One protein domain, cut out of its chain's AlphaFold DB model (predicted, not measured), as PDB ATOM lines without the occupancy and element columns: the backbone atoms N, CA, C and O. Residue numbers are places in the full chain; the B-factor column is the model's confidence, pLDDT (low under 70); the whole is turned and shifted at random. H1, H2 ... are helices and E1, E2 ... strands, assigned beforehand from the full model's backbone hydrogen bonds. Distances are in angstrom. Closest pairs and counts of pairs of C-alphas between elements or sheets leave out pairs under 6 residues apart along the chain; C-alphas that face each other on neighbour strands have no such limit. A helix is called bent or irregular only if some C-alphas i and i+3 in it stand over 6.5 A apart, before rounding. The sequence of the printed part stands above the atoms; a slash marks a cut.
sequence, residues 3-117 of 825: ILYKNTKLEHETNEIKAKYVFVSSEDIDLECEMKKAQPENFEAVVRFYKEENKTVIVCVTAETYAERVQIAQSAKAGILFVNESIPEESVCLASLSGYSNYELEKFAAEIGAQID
ATOM      1  N   ILE A   3      23.948 -21.851  24.971       84.88
ATOM      2  CA  ILE A   3      23.621 -20.604  25.682       84.88
ATOM      3  C   ILE A   3      24.659 -20.351  26.783       84.88
ATOM      4  O   ILE A   3      24.860 -21.189  27.664       84.88
ATOM      5  N   LEU A   4      25.285 -19.175  26.760       84.38
ATOM      6  CA  LEU A   4      26.194 -18.680  27.794       84.38
ATOM      7  C   LEU A   4      25.524 -17.571  28.612       84.38
ATOM      8  O   LEU A   4      24.721 -16.809  28.087       84.38
ATOM      9  N   TYR A   5      25.884 -17.464  29.897       83.31
ATOM     10  CA  TYR A   5      25.453 -16.390  30.809       83.31
ATOM     11  C   TYR A   5      23.928 -16.173  30.891       83.31
ATOM     12  O   TYR A   5      23.455 -15.035  30.918       83.31
ATOM     13  N   LYS A   6      23.166 -17.269  30.950       82.56
ATOM     14  CA  LYS A   6      21.698 -17.261  31.016       82.56
ATOM     15  C   LYS A   6      21.159 -16.357  32.139       82.56
ATOM     16  O   LYS A   6      21.662 -16.396  33.262       82.56
ATOM     17  N   ASN A   7      20.103 -15.605  31.844       80.50
ATOM     18  CA  ASN A   7      19.439 -14.596  32.669       80.50
ATOM     19  C   ASN A   7      20.336 -13.407  33.067       80.50
ATOM     20  O   ASN A   7      20.163 -12.824  34.139       80.50
ATOM     21  N   THR A   8      21.313 -13.039  32.231       81.94
ATOM     22  CA  THR A   8      22.183 -11.874  32.464       81.94
ATOM     23  C   THR A   8      22.254 -10.969  31.234       81.94
ATOM     24  O   THR A   8      21.896 -11.372  30.133       81.94
ATOM     25  N   LYS A   9      22.818  -9.760  31.390       79.19
ATOM     26  CA  LYS A   9      23.111  -8.847  30.266       79.19
ATOM     27  C   LYS A   9      24.157  -9.376  29.273       79.19
ATOM     28  O   LYS A   9      24.441  -8.722  28.276       79.19
ATOM     29  N   LEU A  10      24.784 -10.513  29.576       83.25
ATOM     30  CA  LEU A  10      25.749 -11.188  28.715       83.25
ATOM     31  C   LEU A  10      25.155 -12.440  28.068       83.25
ATOM     32  O   LEU A  10      25.915 -13.217  27.499       83.25
ATOM     33  N   GLU A  11      23.843 -12.670  28.158       87.69
ATOM     34  CA  GLU A  11      23.225 -13.850  27.560       87.69
ATOM     35  C   GLU A  11      23.369 -13.842  26.032       87.69
ATOM     36  O   GLU A  11      22.942 -12.899  25.360       87.69
ATOM     37  N   HIS A  12      23.992 -14.892  25.493       91.25
ATOM     38  CA  HIS A  12      24.149 -15.120  24.055       91.25
ATOM     39  C   HIS A  12      24.409 -16.599  23.754       91.25
ATOM     40  O   HIS A  12      24.879 -17.350  24.612       91.25
ATOM     41  N   GLU A  13      24.153 -17.012  22.518       88.56
ATOM     42  CA  GLU A  13      24.448 -18.359  22.034       88.56
ATOM     43  C   GLU A  13      25.801 -18.415  21.310       88.56
ATOM     44  O   GLU A  13      26.257 -17.420  20.747       88.56
ATOM     45  N   THR A  14      26.469 -19.573  21.306       84.44
ATOM     46  CA  THR A  14      27.723 -19.783  20.563       84.44
ATOM     47  C   THR A  14      27.769 -21.112  19.808       84.44
ATOM     48  O   THR A  14      27.249 -22.122  20.280       84.44
ATOM     49  N   ASN A  15      28.420 -21.133  18.645       81.56
ATOM     50  CA  ASN A  15      28.584 -22.322  17.798       81.56
ATOM     51  C   ASN A  15      29.849 -23.165  18.089       81.56
ATOM     52  O   ASN A  15      30.206 -24.004  17.274       81.56
ATOM     53  N   GLU A  16      30.518 -22.963  19.231       70.56
ATOM     54  CA  GLU A  16      31.714 -23.705  19.699       70.56
ATOM     55  C   GLU A  16      32.983 -23.635  18.821       70.56
ATOM     56  O   GLU A  16      34.043 -24.118  19.232       70.56
ATOM     57  N   ILE A  17      32.938 -22.969  17.666       75.31
ATOM     58  CA  ILE A  17      34.115 -22.728  16.826       75.31
ATOM     59  C   ILE A  17      35.072 -21.789  17.574       75.31
ATOM     60  O   ILE A  17      34.673 -20.723  18.033       75.31
ATOM     61  N   LYS A  18      36.348 -22.169  17.709       67.12
ATOM     62  CA  LYS A  18      37.393 -21.289  18.258       67.12
ATOM     63  C   LYS A  18      38.106 -20.577  17.119       67.12
ATOM     64  O   LYS A  18      38.804 -21.225  16.343       67.12
ATOM     65  N   ALA A  19      38.010 -19.252  17.067       73.12
ATOM     66  CA  ALA A  19      38.703 -18.457  16.062       73.12
ATOM     67  C   ALA A  19      39.431 -17.246  16.669       73.12
ATOM     68  O   ALA A  19      39.278 -16.873  17.839       73.12
ATOM     69  N   LYS A  20      40.289 -16.631  15.846       70.81
ATOM     70  CA  LYS A  20      40.917 -15.335  16.149       70.81
ATOM     71  C   LYS A  20      39.882 -14.199  16.136       70.81
ATOM     72  O   LYS A  20      40.018 -13.240  16.897       70.81
ATOM     73  N   TYR A  21      38.872 -14.326  15.277       81.94
ATOM     74  CA  TYR A  21      37.789 -13.368  15.088       81.94
ATOM     75  C   TYR A  21      36.514 -13.884  15.741       81.94
ATOM     76  O   TYR A  21      36.187 -15.053  15.573       81.94
ATOM     77  N   VAL A  22      35.814 -13.015  16.464       87.12
ATOM     78  CA  VAL A  22      34.531 -13.322  17.105       87.12
ATOM     79  C   VAL A  22      33.467 -12.468  16.437       87.12
ATOM     80  O   VAL A  22      33.489 -11.247  16.577       87.12
ATOM     81  N   PHE A  23      32.559 -13.100  15.710       89.94
ATOM     82  CA  PHE A  23      31.462 -12.428  15.030       89.94
ATOM     83  C   PHE A  23      30.254 -12.355  15.958       89.94
ATOM     84  O   PHE A  23      29.904 -13.340  16.607       89.94
ATOM     85  N   VAL A  24      29.633 -11.183  16.060       91.25
ATOM     86  CA  VAL A  24      28.469 -10.951  16.920       91.25
ATOM     87  C   VAL A  24      27.287 -10.529  16.058       91.25
ATOM     88  O   VAL A  24      27.389  -9.555  15.314       91.25
ATOM     89  N   SER A  25      26.179 -11.257  16.173       90.12
ATOM     90  CA  SER A  25      24.949 -11.084  15.387       90.12
ATOM     91  C   SER A  25      23.718 -11.230  16.289       90.12
ATOM     92  O   SER A  25      23.835 -11.839  17.352       90.12
ATOM     93  N   SER A  26      22.557 -10.685  15.908       85.88
ATOM     94  CA  SER A  26      21.275 -11.125  16.498       85.88
ATOM     95  C   SER A  26      20.493 -12.058  15.579       85.88
ATOM     96  O   SER A  26      19.595 -12.764  16.035       85.88
ATOM     97  N   GLU A  27      20.883 -12.125  14.311       83.50
ATOM     98  CA  GLU A  27      20.340 -13.018  13.299       83.50
ATOM     99  C   GLU A  27      21.176 -14.300  13.205       83.50
ATOM    100  O   GLU A  27      22.379 -14.297  13.500       83.50
ATOM    101  N   ASP A  28      20.549 -15.390  12.762       76.62
ATOM    102  CA  ASP A  28      21.284 -16.574  12.324       76.62
ATOM    103  C   ASP A  28      21.931 -16.271  10.974       76.62
ATOM    104  O   ASP A  28      21.245 -16.109   9.968       76.62
ATOM    105  N   ILE A  29      23.258 -16.173  10.973       74.38
ATOM    106  CA  ILE A  29      24.050 -15.986   9.760       74.38
ATOM    107  C   ILE A  29      24.877 -17.251   9.575       74.38
ATOM    108  O   ILE A  29      25.631 -17.637  10.474       74.38
ATOM    109  N   ASP A  30      24.710 -17.896   8.425       70.19
ATOM    110  CA  ASP A  30      25.417 -19.125   8.080       70.19
ATOM    111  C   ASP A  30      26.848 -18.794   7.627       70.19
ATOM    112  O   ASP A  30      27.104 -18.466   6.470       70.19
ATOM    113  N   LEU A  31      27.777 -18.777   8.585       69.81
ATOM    114  CA  LEU A  31      29.199 -18.509   8.372       69.81
ATOM    115  C   LEU A  31      30.044 -19.562   9.091       69.81
ATOM    116  O   LEU A  31      29.824 -19.858  10.269       69.81
ATOM    117  N   GLU A  32      31.093 -20.053   8.429       70.69
ATOM    118  CA  GLU A  32      32.100 -20.938   9.031       70.69
ATOM    119  C   GLU A  32      33.080 -20.164   9.949       70.69
ATOM    120  O   GLU A  32      34.293 -20.128   9.733       70.69
ATOM    121  N   CYS A  33      32.576 -19.492  10.989       77.81
ATOM    122  CA  CYS A  33      33.382 -18.700  11.925       77.81
ATOM    123  C   CYS A  33      32.859 -18.758  13.374       77.81
ATOM    124  O   CYS A  33      31.773 -19.269  13.635       77.81
ATOM    125  N   GLU A  34      33.630 -18.257  14.351       81.38
ATOM    126  CA  GLU A  34      33.164 -18.166  15.747       81.38
ATOM    127  C   GLU A  34      32.043 -17.121  15.857       81.38
ATOM    128  O   GLU A  34      32.311 -15.918  15.881       81.38
ATOM    129  N   MET A  35      30.796 -17.591  15.952       85.44
ATOM    130  CA  MET A  35      29.592 -16.761  16.037       85.44
ATOM    131  C   MET A  35      29.076 -16.684  17.474       85.44
ATOM    132  O   MET A  35      28.993 -17.693  18.189       85.44
ATOM    133  N   LYS A  36      28.705 -15.469  17.888       89.38
ATOM    134  CA  LYS A  36      28.027 -15.148  19.147       89.38
ATOM    135  C   LYS A  36      26.692 -14.491  18.825       89.38
ATOM    136  O   LYS A  36      26.653 -13.340  18.393       89.38
ATOM    137  N   LYS A  37      25.604 -15.223  19.032       90.19
ATOM    138  CA  LYS A  37      24.254 -14.724  18.779       90.19
ATOM    139  C   LYS A  37      23.703 -14.061  20.036       90.19
ATOM    140  O   LYS A  37      23.379 -14.752  20.997       90.19
ATOM    141  N   ALA A  38      23.644 -12.737  20.053       90.88
ATOM    142  CA  ALA A  38      23.158 -11.957  21.187       90.88
ATOM    143  C   ALA A  38      21.764 -11.392  20.897       90.88
ATOM    144  O   ALA A  38      21.503 -10.929  19.790       90.88
ATOM    145  N   GLN A  39      20.886 -11.376  21.902       87.81
ATOM    146  CA  GLN A  39      19.617 -10.647  21.802       87.81
ATOM    147  C   GLN A  39      19.882  -9.137  21.656       87.81
ATOM    148  O   GLN A  39      20.865  -8.660  22.235       87.81
ATOM    149  N   PRO A  40      19.027  -8.368  20.950       85.88
ATOM    150  CA  PRO A  40      19.248  -6.936  20.707       85.88
ATOM    151  C   PRO A  40      19.581  -6.134  21.977       85.88
ATOM    152  O   PRO A  40      20.554  -5.388  22.018       85.88
ATOM    153  N   GLU A  41      18.855  -6.385  23.065       85.88
ATOM    154  CA  GLU A  41      19.044  -5.753  24.380       85.88
ATOM    155  C   GLU A  41      20.390  -6.056  25.067       85.88
ATOM    156  O   GLU A  41      20.871  -5.258  25.876       85.88
ATOM    157  N   ASN A  42      21.032  -7.173  24.716       87.62
ATOM    158  CA  ASN A  42      22.325  -7.607  25.257       87.62
ATOM    159  C   ASN A  42      23.489  -7.375  24.280       87.62
ATOM    160  O   ASN A  42      24.654  -7.549  24.646       87.62
ATOM    161  N   PHE A  43      23.199  -6.965  23.044       90.06
ATOM    162  CA  PHE A  43      24.149  -6.956  21.934       90.06
ATOM    163  C   PHE A  43      25.403  -6.126  22.235       90.06
ATOM    164  O   PHE A  43      26.528  -6.622  22.149       90.06
ATOM    165  N   GLU A  44      25.228  -4.874  22.666       88.38
ATOM    166  CA  GLU A  44      26.351  -3.992  23.002       88.38
ATOM    167  C   GLU A  44      27.212  -4.557  24.145       88.38
ATOM    168  O   GLU A  44      28.443  -4.473  24.104       88.38
ATOM    169  N   ALA A  45      26.580  -5.148  25.161       84.06
ATOM    170  CA  ALA A  45      27.279  -5.721  26.306       84.06
ATOM    171  C   ALA A  45      28.125  -6.938  25.897       84.06
ATOM    172  O   ALA A  45      29.281  -7.038  26.310       84.06
ATOM    173  N   VAL A  46      27.598  -7.805  25.027       88.06
ATOM    174  CA  VAL A  46      28.312  -8.974  24.487       88.06
ATOM    175  C   VAL A  46      29.493  -8.550  23.609       88.06
ATOM    176  O   VAL A  46      30.603  -9.058  23.785       88.06
ATOM    177  N   VAL A  47      29.306  -7.564  22.721       88.94
ATOM    178  CA  VAL A  47      30.395  -7.001  21.899       88.94
ATOM    179  C   VAL A  47      31.519  -6.454  22.783       88.94
ATOM    180  O   VAL A  47      32.697  -6.741  22.554       88.94
ATOM    181  N   ARG A  48      31.170  -5.671  23.811       84.19
ATOM    182  CA  ARG A  48      32.149  -5.094  24.740       84.19
ATOM    183  C   ARG A  48      32.873  -6.172  25.542       84.19
ATOM    184  O   ARG A  48      34.094  -6.099  25.635       84.19
ATOM    185  N   PHE A  49      32.159  -7.173  26.051       84.81
ATOM    186  CA  PHE A  49      32.736  -8.282  26.813       84.81
ATOM    187  C   PHE A  49      33.860  -8.982  26.042       84.81
ATOM    188  O   PHE A  49      34.997  -9.041  26.508       84.81
ATOM    189  N   TYR A  50      33.591  -9.425  24.811       85.50
ATOM    190  CA  TYR A  50      34.612 -10.108  24.012       85.50
ATOM    191  C   TYR A  50      35.765  -9.189  23.602       85.50
ATOM    192  O   TYR A  50      36.901  -9.643  23.445       85.50
ATOM    193  N   LYS A  51      35.510  -7.885  23.471       81.06
ATOM    194  CA  LYS A  51      36.580  -6.920  23.232       81.06
ATOM    195  C   LYS A  51      37.498  -6.767  24.444       81.06
ATOM    196  O   LYS A  51      38.708  -6.629  24.268       81.06
ATOM    197  N   GLU A  52      36.942  -6.783  25.654       78.56
ATOM    198  CA  GLU A  52      37.713  -6.735  26.902       78.56
ATOM    199  C   GLU A  52      38.562  -7.996  27.116       78.56
ATOM    200  O   GLU A  52      39.664  -7.894  27.648       78.56
ATOM    201  N   GLU A  53      38.126  -9.138  26.585       76.44
ATOM    202  CA  GLU A  53      38.885 -10.399  26.520       76.44
ATOM    203  C   GLU A  53      39.968 -10.416  25.413       76.44
ATOM    204  O   GLU A  53      40.494 -11.468  25.048       76.44
ATOM    205  N   ASN A  54      40.327  -9.253  24.850       74.38
ATOM    206  CA  ASN A  54      41.330  -9.090  23.787       74.38
ATOM    207  C   ASN A  54      41.052  -9.888  22.495       74.38
ATOM    208  O   ASN A  54      41.976 -10.165  21.725       74.38
ATOM    209  N   LYS A  55      39.791 -10.226  22.203       80.31
ATOM    210  CA  LYS A  55      39.407 -10.820  20.914       80.31
ATOM    211  C   LYS A  55      39.239  -9.750  19.828       80.31
ATOM    212  O   LYS A  55      38.895  -8.593  20.104       80.31
ATOM    213  N   THR A  56      39.434 -10.137  18.565       83.19
ATOM    214  CA  THR A  56      39.041  -9.290  17.428       83.19
ATOM    215  C   THR A  56      37.559  -9.490  17.156       83.19
ATOM    216  O   THR A  56      37.162 -10.440  16.489       83.19
ATOM    217  N   VAL A  57      36.739  -8.607  17.719       90.06
ATOM    218  CA  VAL A  57      35.284  -8.651  17.552       90.06
ATOM    219  C   VAL A  57      34.884  -8.032  16.214       90.06
ATOM    220  O   VAL A  57      35.381  -6.954  15.879       90.06
ATOM    221  N   ILE A  58      33.986  -8.691  15.485       90.75
ATOM    222  CA  ILE A  58      33.361  -8.215  14.248       90.75
ATOM    223  C   ILE A  58      31.851  -8.169  14.479       90.75
ATOM    224  O   ILE A  58      31.245  -9.154  14.884       90.75
ATOM    225  N   VAL A  59      31.248  -7.005  14.271       92.62
ATOM    226  CA  VAL A  59      29.808  -6.797  14.431       92.62
ATOM    227  C   VAL A  59      29.128  -7.056  13.094       92.62
ATOM    228  O   VAL A  59      29.421  -6.365  12.122       92.62
ATOM    229  N   CYS A  60      28.230  -8.032  13.030       91.00
ATOM    230  CA  CYS A  60      27.437  -8.278  11.831       91.00
ATOM    231  C   CYS A  60      26.366  -7.197  11.697       91.00
ATOM    232  O   CYS A  60      25.703  -6.853  12.673       91.00
ATOM    233  N   VAL A  61      26.210  -6.647  10.501       88.25
ATOM    234  CA  VAL A  61      25.335  -5.519  10.205       88.25
ATOM    235  C   VAL A  61      24.502  -5.848   8.976       88.25
ATOM    236  O   VAL A  61      25.054  -6.151   7.926       88.25
ATOM    237  N   THR A  62      23.188  -5.755   9.125       87.00
ATOM    238  CA  THR A  62      22.194  -5.862   8.048       87.00
ATOM    239  C   THR A  62      21.676  -4.471   7.676       87.00
ATOM    240  O   THR A  62      21.968  -3.486   8.368       87.00
ATOM    241  N   ALA A  63      20.875  -4.380   6.611       81.19
ATOM    242  CA  ALA A  63      20.229  -3.136   6.191       81.19
ATOM    243  C   ALA A  63      19.456  -2.452   7.334       81.19
ATOM    244  O   ALA A  63      19.593  -1.249   7.558       81.19
ATOM    245  N   GLU A  64      18.696  -3.235   8.101       82.06
ATOM    246  CA  GLU A  64      17.849  -2.744   9.193       82.06
ATOM    247  C   GLU A  64      18.652  -2.300  10.423       82.06
ATOM    248  O   GLU A  64      18.249  -1.401  11.160       82.06
ATOM    249  N   THR A  65      19.816  -2.911  10.649       86.50
ATOM    250  CA  THR A  65      20.568  -2.769  11.906       86.50
ATOM    251  C   THR A  65      21.770  -1.829  11.791       86.50
ATOM    252  O   THR A  65      22.424  -1.525  12.795       86.50
ATOM    253  N   TYR A  66      22.045  -1.307  10.589       85.06
ATOM    254  CA  TYR A  66      23.191  -0.451  10.271       85.06
ATOM    255  C   TYR A  66      23.385   0.726  11.230       85.06
ATOM    256  O   TYR A  66      24.452   0.863  11.839       85.06
ATOM    257  N   ALA A  67      22.364   1.567  11.401       78.62
ATOM    258  CA  ALA A  67      22.497   2.819  12.146       78.62
ATOM    259  C   ALA A  67      22.914   2.608  13.614       78.62
ATOM    260  O   ALA A  67      23.701   3.391  14.157       78.62
ATOM    261  N   GLU A  68      22.400   1.552  14.244       84.38
ATOM    262  CA  GLU A  68      22.694   1.187  15.628       84.38
ATOM    263  C   GLU A  68      24.035   0.451  15.735       84.38
ATOM    264  O   GLU A  68      24.932   0.851  16.485       84.38
ATOM    265  N   ARG A  69      24.215  -0.611  14.945       87.50
ATOM    266  CA  ARG A  69      25.354  -1.519  15.095       87.50
ATOM    267  C   ARG A  69      26.679  -0.910  14.669       87.50
ATOM    268  O   ARG A  69      27.704  -1.224  15.274       87.50
ATOM    269  N   VAL A  70      26.683   0.025  13.720       83.69
ATOM    270  CA  VAL A  70      27.892   0.798  13.399       83.69
ATOM    271  C   VAL A  70      28.332   1.643  14.585       83.69
ATOM    272  O   VAL A  70      29.526   1.721  14.866       83.69
ATOM    273  N   GLN A  71      27.397   2.249  15.324       81.94
ATOM    274  CA  GLN A  71      27.744   3.011  16.525       81.94
ATOM    275  C   GLN A  71      28.317   2.099  17.606       81.94
ATOM    276  O   GLN A  71      29.327   2.447  18.225       81.94
ATOM    277  N   ILE A  72      27.731   0.913  17.790       84.75
ATOM    278  CA  ILE A  72      28.249  -0.103  18.710       84.75
ATOM    279  C   ILE A  72      29.671  -0.499  18.298       84.75
ATOM    280  O   ILE A  72      30.586  -0.402  19.118       84.75
ATOM    281  N   ALA A  73      29.893  -0.844  17.029       85.25
ATOM    282  CA  ALA A  73      31.198  -1.245  16.513       85.25
ATOM    283  C   ALA A  73      32.251  -0.131  16.647       85.25
ATOM    284  O   ALA A  73      33.353  -0.369  17.149       85.25
ATOM    285  N   GLN A  74      31.903   1.109  16.291       80.06
ATOM    286  CA  GLN A  74      32.763   2.282  16.469       80.06
ATOM    287  C   GLN A  74      33.106   2.509  17.941       80.06
ATOM    288  O   GLN A  74      34.265   2.763  18.282       80.06
ATOM    289  N   SER A  75      32.109   2.402  18.823       77.25
ATOM    290  CA  SER A  75      32.311   2.568  20.257       77.25
ATOM    291  C   SER A  75      33.234   1.478  20.798       77.25
ATOM    292  O   SER A  75      34.169   1.801  21.522       77.25
ATOM    293  N   ALA A  76      33.063   0.224  20.388       77.56
ATOM    294  CA  ALA A  76      33.846  -0.913  20.857       77.56
ATOM    295  C   ALA A  76      35.199  -1.075  20.139       77.56
ATOM    296  O   ALA A  76      36.011  -1.904  20.547       77.56
ATOM    297  N   LYS A  77      35.484  -0.294  19.084       78.00
ATOM    298  CA  LYS A  77      36.609  -0.545  18.156       78.00
ATOM    299  C   LYS A  77      36.575  -1.978  17.608       78.00
ATOM    300  O   LYS A  77      37.599  -2.673  17.584       78.00
ATOM    301  N   ALA A  78      35.379  -2.433  17.269       85.19
ATOM    302  CA  ALA A  78      35.150  -3.687  16.578       85.19
ATOM    303  C   ALA A  78      35.224  -3.467  15.059       85.19
ATOM    304  O   ALA A  78      35.104  -2.336  14.577       85.19
ATOM    305  N   GLY A  79      35.456  -4.552  14.329       86.62
ATOM    306  CA  GLY A  79      35.202  -4.617  12.896       86.62
ATOM    307  C   GLY A  79      33.703  -4.679  12.595       86.62
ATOM    308  O   GLY A  79      32.889  -4.782  13.516       86.62
ATOM    309  N   ILE A  80      33.343  -4.639  11.316       90.75
ATOM    310  CA  ILE A  80      31.970  -4.824  10.836       90.75
ATOM    311  C   ILE A  80      31.957  -5.854   9.716       90.75
ATOM    312  O   ILE A  80      32.841  -5.841   8.868       90.75
ATOM    313  N   LEU A  81      30.940  -6.707   9.697       89.44
ATOM    314  CA  LEU A  81      30.551  -7.471   8.521       89.44
ATOM    315  C   LEU A  81      29.253  -6.872   7.979       89.44
ATOM    316  O   LEU A  81      28.230  -6.963   8.651       89.44
ATOM    317  N   PHE A  82      29.297  -6.259   6.801       86.75
ATOM    318  CA  PHE A  82      28.108  -5.853   6.056       86.75
ATOM    319  C   PHE A  82      27.532  -7.095   5.387       86.75
ATOM    320  O   PHE A  82      28.123  -7.617   4.446       86.75
ATOM    321  N   VAL A  83      26.424  -7.596   5.920       84.31
ATOM    322  CA  VAL A  83      25.772  -8.818   5.454       84.31
ATOM    323  C   VAL A  83      24.831  -8.448   4.319       84.31
ATOM    324  O   VAL A  83      23.857  -7.726   4.536       84.31
ATOM    325  N   ASN A  84      25.117  -8.946   3.118       81.00
ATOM    326  CA  ASN A  84      24.178  -8.867   2.008       81.00
ATOM    327  C   ASN A  84      23.249 -10.086   2.071       81.00
ATOM    328  O   ASN A  84      23.618 -11.188   1.677       81.00
ATOM    329  N   GLU A  85      22.039  -9.890   2.594       76.69
ATOM    330  CA  GLU A  85      21.063 -10.973   2.784       76.69
ATOM    331  C   GLU A  85      20.557 -11.558   1.456       76.69
ATOM    332  O   GLU A  85      20.110 -12.702   1.416       76.69
ATOM    333  N   SER A  86      20.645 -10.794   0.362       76.81
ATOM    334  CA  SER A  86      20.222 -11.236  -0.971       76.81
ATOM    335  C   SER A  86      21.330 -11.973  -1.728       76.81
ATOM    336  O   SER A  86      21.038 -12.885  -2.501       76.81
ATOM    337  N   ILE A  87      22.593 -11.586  -1.521       78.94
ATOM    338  CA  ILE A  87      23.774 -12.171  -2.173       78.94
ATOM    339  C   ILE A  87      24.899 -12.314  -1.129       78.94
ATOM    340  O   ILE A  87      25.793 -11.469  -1.073       78.94
ATOM    341  N   PRO A  88      24.893 -13.370  -0.291       75.38
ATOM    342  CA  PRO A  88      25.839 -13.508   0.824       75.38
ATOM    343  C   PRO A  88      27.318 -13.433   0.421       75.38
ATOM    344  O   PRO A  88      28.129 -12.896   1.177       75.38
ATOM    345  N   GLU A  89      27.645 -13.898  -0.788       72.50
ATOM    346  CA  GLU A  89      28.979 -13.872  -1.409       72.50
ATOM    347  C   GLU A  89      29.558 -12.446  -1.549       72.50
ATOM    348  O   GLU A  89      30.774 -12.265  -1.589       72.50
ATOM    349  N   GLU A  90      28.693 -11.427  -1.624       74.75
ATOM    350  CA  GLU A  90      29.060 -10.009  -1.764       74.75
ATOM    351  C   GLU A  90      29.164  -9.280  -0.412       74.75
ATOM    352  O   GLU A  90      29.341  -8.063  -0.361       74.75
ATOM    353  N   SER A  91      29.069 -10.002   0.710       80.12
ATOM    354  CA  SER A  91      29.200  -9.411   2.044       80.12
ATOM    355  C   SER A  91      30.603  -8.838   2.280       80.12
ATOM    356  O   SER A  91      31.620  -9.498   2.057       80.12
ATOM    357  N   VAL A  92      30.682  -7.616   2.813       81.38
ATOM    358  CA  VAL A  92      31.957  -6.915   3.035       81.38
ATOM    359  C   VAL A  92      32.382  -7.031   4.494       81.38
ATOM    360  O   VAL A  92      31.740  -6.490   5.396       81.38
ATOM    361  N   CYS A  93      33.509  -7.699   4.747       84.62
ATOM    362  CA  CYS A  93      34.066  -7.855   6.089       84.62
ATOM    363  C   CYS A  93      35.236  -6.897   6.342       84.62
ATOM    364  O   CYS A  93      36.329  -7.056   5.802       84.62
ATOM    365  N   LEU A  94      35.043  -5.945   7.250       82.31
ATOM    366  CA  LEU A  94      36.062  -5.023   7.733       82.31
ATOM    367  C   LEU A  94      36.545  -5.467   9.115       82.31
ATOM    368  O   LEU A  94      35.831  -5.330  10.104       82.31
ATOM    369  N   ALA A  95      37.789  -5.939   9.227       77.56
ATOM    370  CA  ALA A  95      38.371  -6.332  10.520       77.56
ATOM    371  C   ALA A  95      38.553  -5.145  11.493       77.56
ATOM    372  O   ALA A  95      38.681  -5.330  12.706       77.56
ATOM    373  N   SER A  96      38.559  -3.919  10.965       75.88
ATOM    374  CA  SER A  96      38.585  -2.670  11.717       75.88
ATOM    375  C   SER A  96      37.914  -1.567  10.909       75.88
ATOM    376  O   SER A  96      38.107  -1.469   9.703       75.88
ATOM    377  N   LEU A  97      37.198  -0.674  11.588       72.50
ATOM    378  CA  LEU A  97      36.678   0.557  10.982       72.50
ATOM    379  C   LEU A  97      37.737   1.666  10.884       72.50
ATOM    380  O   LEU A  97      37.481   2.742  10.350       72.50
ATOM    381  N   SER A  98      38.932   1.452  11.439       66.88
ATOM    382  CA  SER A  98      40.011   2.435  11.375       66.88
ATOM    383  C   SER A  98      40.566   2.552   9.958       66.88
ATOM    384  O   SER A  98      41.118   1.585   9.447       66.88
ATOM    385  N   GLY A  99      40.517   3.751   9.383       65.19
ATOM    386  CA  GLY A  99      41.074   4.025   8.054       65.19
ATOM    387  C   GLY A  99      40.005   4.278   6.997       65.19
ATOM    388  O   GLY A  99      40.285   5.013   6.058       65.19
ATOM    389  N   TYR A 100      38.785   3.796   7.230       74.44
ATOM    390  CA  TYR A 100      37.631   4.066   6.383       74.44
ATOM    391  C   TYR A 100      36.995   5.414   6.739       74.44
ATOM    392  O   TYR A 100      36.846   5.789   7.909       74.44
ATOM    393  N   SER A 101      36.652   6.168   5.708       74.69
ATOM    394  CA  SER A 101      35.841   7.376   5.763       74.69
ATOM    395  C   SER A 101      34.376   7.044   6.056       74.69
ATOM    396  O   SER A 101      33.916   5.917   5.889       74.69
ATOM    397  N   ASN A 102      33.610   8.052   6.479       77.19
ATOM    398  CA  ASN A 102      32.173   7.864   6.674       77.19
ATOM    399  C   ASN A 102      31.457   7.527   5.359       77.19
ATOM    400  O   ASN A 102      30.518   6.743   5.401       77.19
ATOM    401  N   TYR A 103      31.904   8.082   4.224       81.69
ATOM    402  CA  TYR A 103      31.272   7.781   2.939       81.69
ATOM    403  C   TYR A 103      31.520   6.327   2.531       81.69
ATOM    404  O   TYR A 103      30.603   5.705   2.021       81.69
ATOM    405  N   GLU A 104      32.712   5.762   2.776       80.88
ATOM    406  CA  GLU A 104      32.989   4.349   2.471       80.88
ATOM    407  C   GLU A 104      32.064   3.431   3.272       80.88
ATOM    408  O   GLU A 104      31.483   2.508   2.715       80.88
ATOM    409  N   LEU A 105      31.860   3.724   4.561       81.38
ATOM    410  CA  LEU A 105      30.937   2.954   5.398       81.38
ATOM    411  C   LEU A 105      29.480   3.091   4.941       81.38
ATOM    412  O   LEU A 105      28.761   2.100   4.911       81.38
ATOM    413  N   GLU A 106      29.045   4.302   4.585       81.12
ATOM    414  CA  GLU A 106      27.690   4.546   4.078       81.12
ATOM    415  C   GLU A 106      27.494   3.958   2.666       81.12
ATOM    416  O   GLU A 106      26.403   3.494   2.355       81.12
ATOM    417  N   LYS A 107      28.553   3.874   1.850       79.31
ATOM    418  CA  LYS A 107      28.554   3.181   0.555       79.31
ATOM    419  C   LYS A 107      28.359   1.674   0.736       79.31
ATOM    420  O   LYS A 107      27.454   1.122   0.126       79.31
ATOM    421  N   PHE A 108      29.137   1.028   1.611       82.25
ATOM    422  CA  PHE A 108      28.938  -0.394   1.930       82.25
ATOM    423  C   PHE A 108      27.540  -0.661   2.504       82.25
ATOM    424  O   PHE A 108      26.938  -1.694   2.233       82.25
ATOM    425  N   ALA A 109      26.995   0.285   3.275       78.88
ATOM    426  CA  ALA A 109      25.629   0.199   3.780       78.88
ATOM    427  C   ALA A 109      24.589   0.246   2.650       78.88
ATOM    428  O   ALA A 109      23.650  -0.546   2.647       78.88
ATOM    429  N   ALA A 110      24.762   1.154   1.689       74.88
ATOM    430  CA  ALA A 110      23.884   1.259   0.530       74.88
ATOM    431  C   ALA A 110      23.939  -0.007  -0.345       74.88
ATOM    432  O   ALA A 110      22.897  -0.465  -0.806       74.88
ATOM    433  N   GLU A 111      25.125  -0.609  -0.514       76.50
ATOM    434  CA  GLU A 111      25.317  -1.869  -1.256       76.50
ATOM    435  C   GLU A 111      24.522  -3.042  -0.654       76.50
ATOM    436  O   GLU A 111      24.027  -3.884  -1.398       76.50
ATOM    437  N   ILE A 112      24.315  -3.069   0.670       76.94
ATOM    438  CA  ILE A 112      23.464  -4.072   1.340       76.94
ATOM    439  C   ILE A 112      21.991  -3.643   1.481       76.94
ATOM    440  O   ILE A 112      21.229  -4.305   2.181       76.94
ATOM    441  N   GLY A 113      21.577  -2.535   0.858       72.56
ATOM    442  CA  GLY A 113      20.193  -2.045   0.882       72.56
ATOM    443  C   GLY A 113      19.792  -1.253   2.135       72.56
ATOM    444  O   GLY A 113      18.601  -1.045   2.366       72.56
ATOM    445  N   ALA A 114      20.746  -0.799   2.957       78.00
ATOM    446  CA  ALA A 114      20.444   0.031   4.125       78.00
ATOM    447  C   ALA A 114      19.927   1.420   3.714       78.00
ATOM    448  O   ALA A 114      20.489   2.070   2.829       78.00
ATOM    449  N   GLN A 115      18.906   1.930   4.410       73.56
ATOM    450  CA  GLN A 115      18.461   3.311   4.217       73.56
ATOM    451  C   GLN A 115      19.521   4.281   4.761       73.56
ATOM    452  O   GLN A 115      19.797   4.319   5.963       73.56
ATOM    453  N   ILE A 116      20.099   5.095   3.877       77.44
ATOM    454  CA  ILE A 116      21.079   6.121   4.240       77.44
ATOM    455  C   ILE A 116      20.422   7.504   4.339       77.44
ATOM    456  O   ILE A 116      19.515   7.843   3.581       77.44
ATOM    457  N   ASP A 117      20.896   8.333   5.271       82.25
ATOM    458  CA  ASP A 117      20.563   9.761   5.297       82.25
ATOM    459  C   ASP A 117      21.314  10.447   4.151       82.25
ATOM    460  O   ASP A 117      22.526  10.668   4.242       82.25
TER     461      ASP A 117
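AT A GLANCE: This is residues 3 to 117 of the 825 residues of an uncharacterized protein of Pseudomonas sp. WS 5019 (UniProt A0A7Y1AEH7). A strongly twisted wall of six strands has three helices, H1, H2 and H3, over one face and no named helix on the other: two layers. The 115 printed residues hold, in order, E1 E2 E3 H1 E4 H2 E5 E6 H3; the mixed sheet runs E1 E3 E2 E4 E5 E6, and the class is mixed, helices and strands. The whole is compact, radius of gyration of the C-alphas 13.3 A, spanning 37 by 26 by 25 A.

HOW THE PARTS SIT: Start at edge strand E1, residues 12 to 14, antiparallel to E3, residues 34 to 38; N 13 and O 37 are 2.8 A apart, within hydrogen-bond range. E2, residues 21 to 25, is parallel to E3 (N 23 to O 34, 2.8 A) and to E4, residues 56 to 61 (N 22 to O 56, 2.9 A). H1, residues 40 to 52, is on the sheet at a height of 7.8 A, closest to E2 at C-alphas 47 and 24, 6.6 A; E3, H1, E4 form a split strand-helix-strand unit, E2 between its strands, with a right-handed crossover. H2, residues 66 to 76, touches H1 at C-alphas 76 and 48, 6.0 A, at a shallow tilt of 28 degrees, the same way. E5, residues 79 to 82, is parallel to E4 (N 59 to O 79, 2.9 A); E4, H2, E5 form a strand-helix-strand unit, its strands neighbours, also right-handed. E6, residues 92 to 94, makes an antiparallel hairpin with E5 (N 94 to O 80, 2.7 A). H3, residues 102 to 111, lies over E5, C-alphas 108 and 82 being closest at 6.9 A. Every O i to N i+4 pair is within range in H3, 7 of 9 in H1, 6 of 7 in H2.

IN THESE COORDINATES: Find C-alpha 12 at (24.149, -15.120, 24.055), where E1 begins. H1 spans 19.5 A and is irregular: C-alphas 41 and 44 are 7.6 A apart. E4 spans 15.9 A, H2 15.0 A, and H3 14.3 A, ending at C-alpha 111, (25.317, -1.869, -1.256).

THE WHOLE: The C-alphas of Asn 7 and Tyr 103 are farthest apart, 39.0 A. The printed part has no cut and no long link; residues 99 to 104, of which 102 to 104 belong to H3, stand free. Look for pLDDT under 70 at residues 18, 31 and 98 to 99.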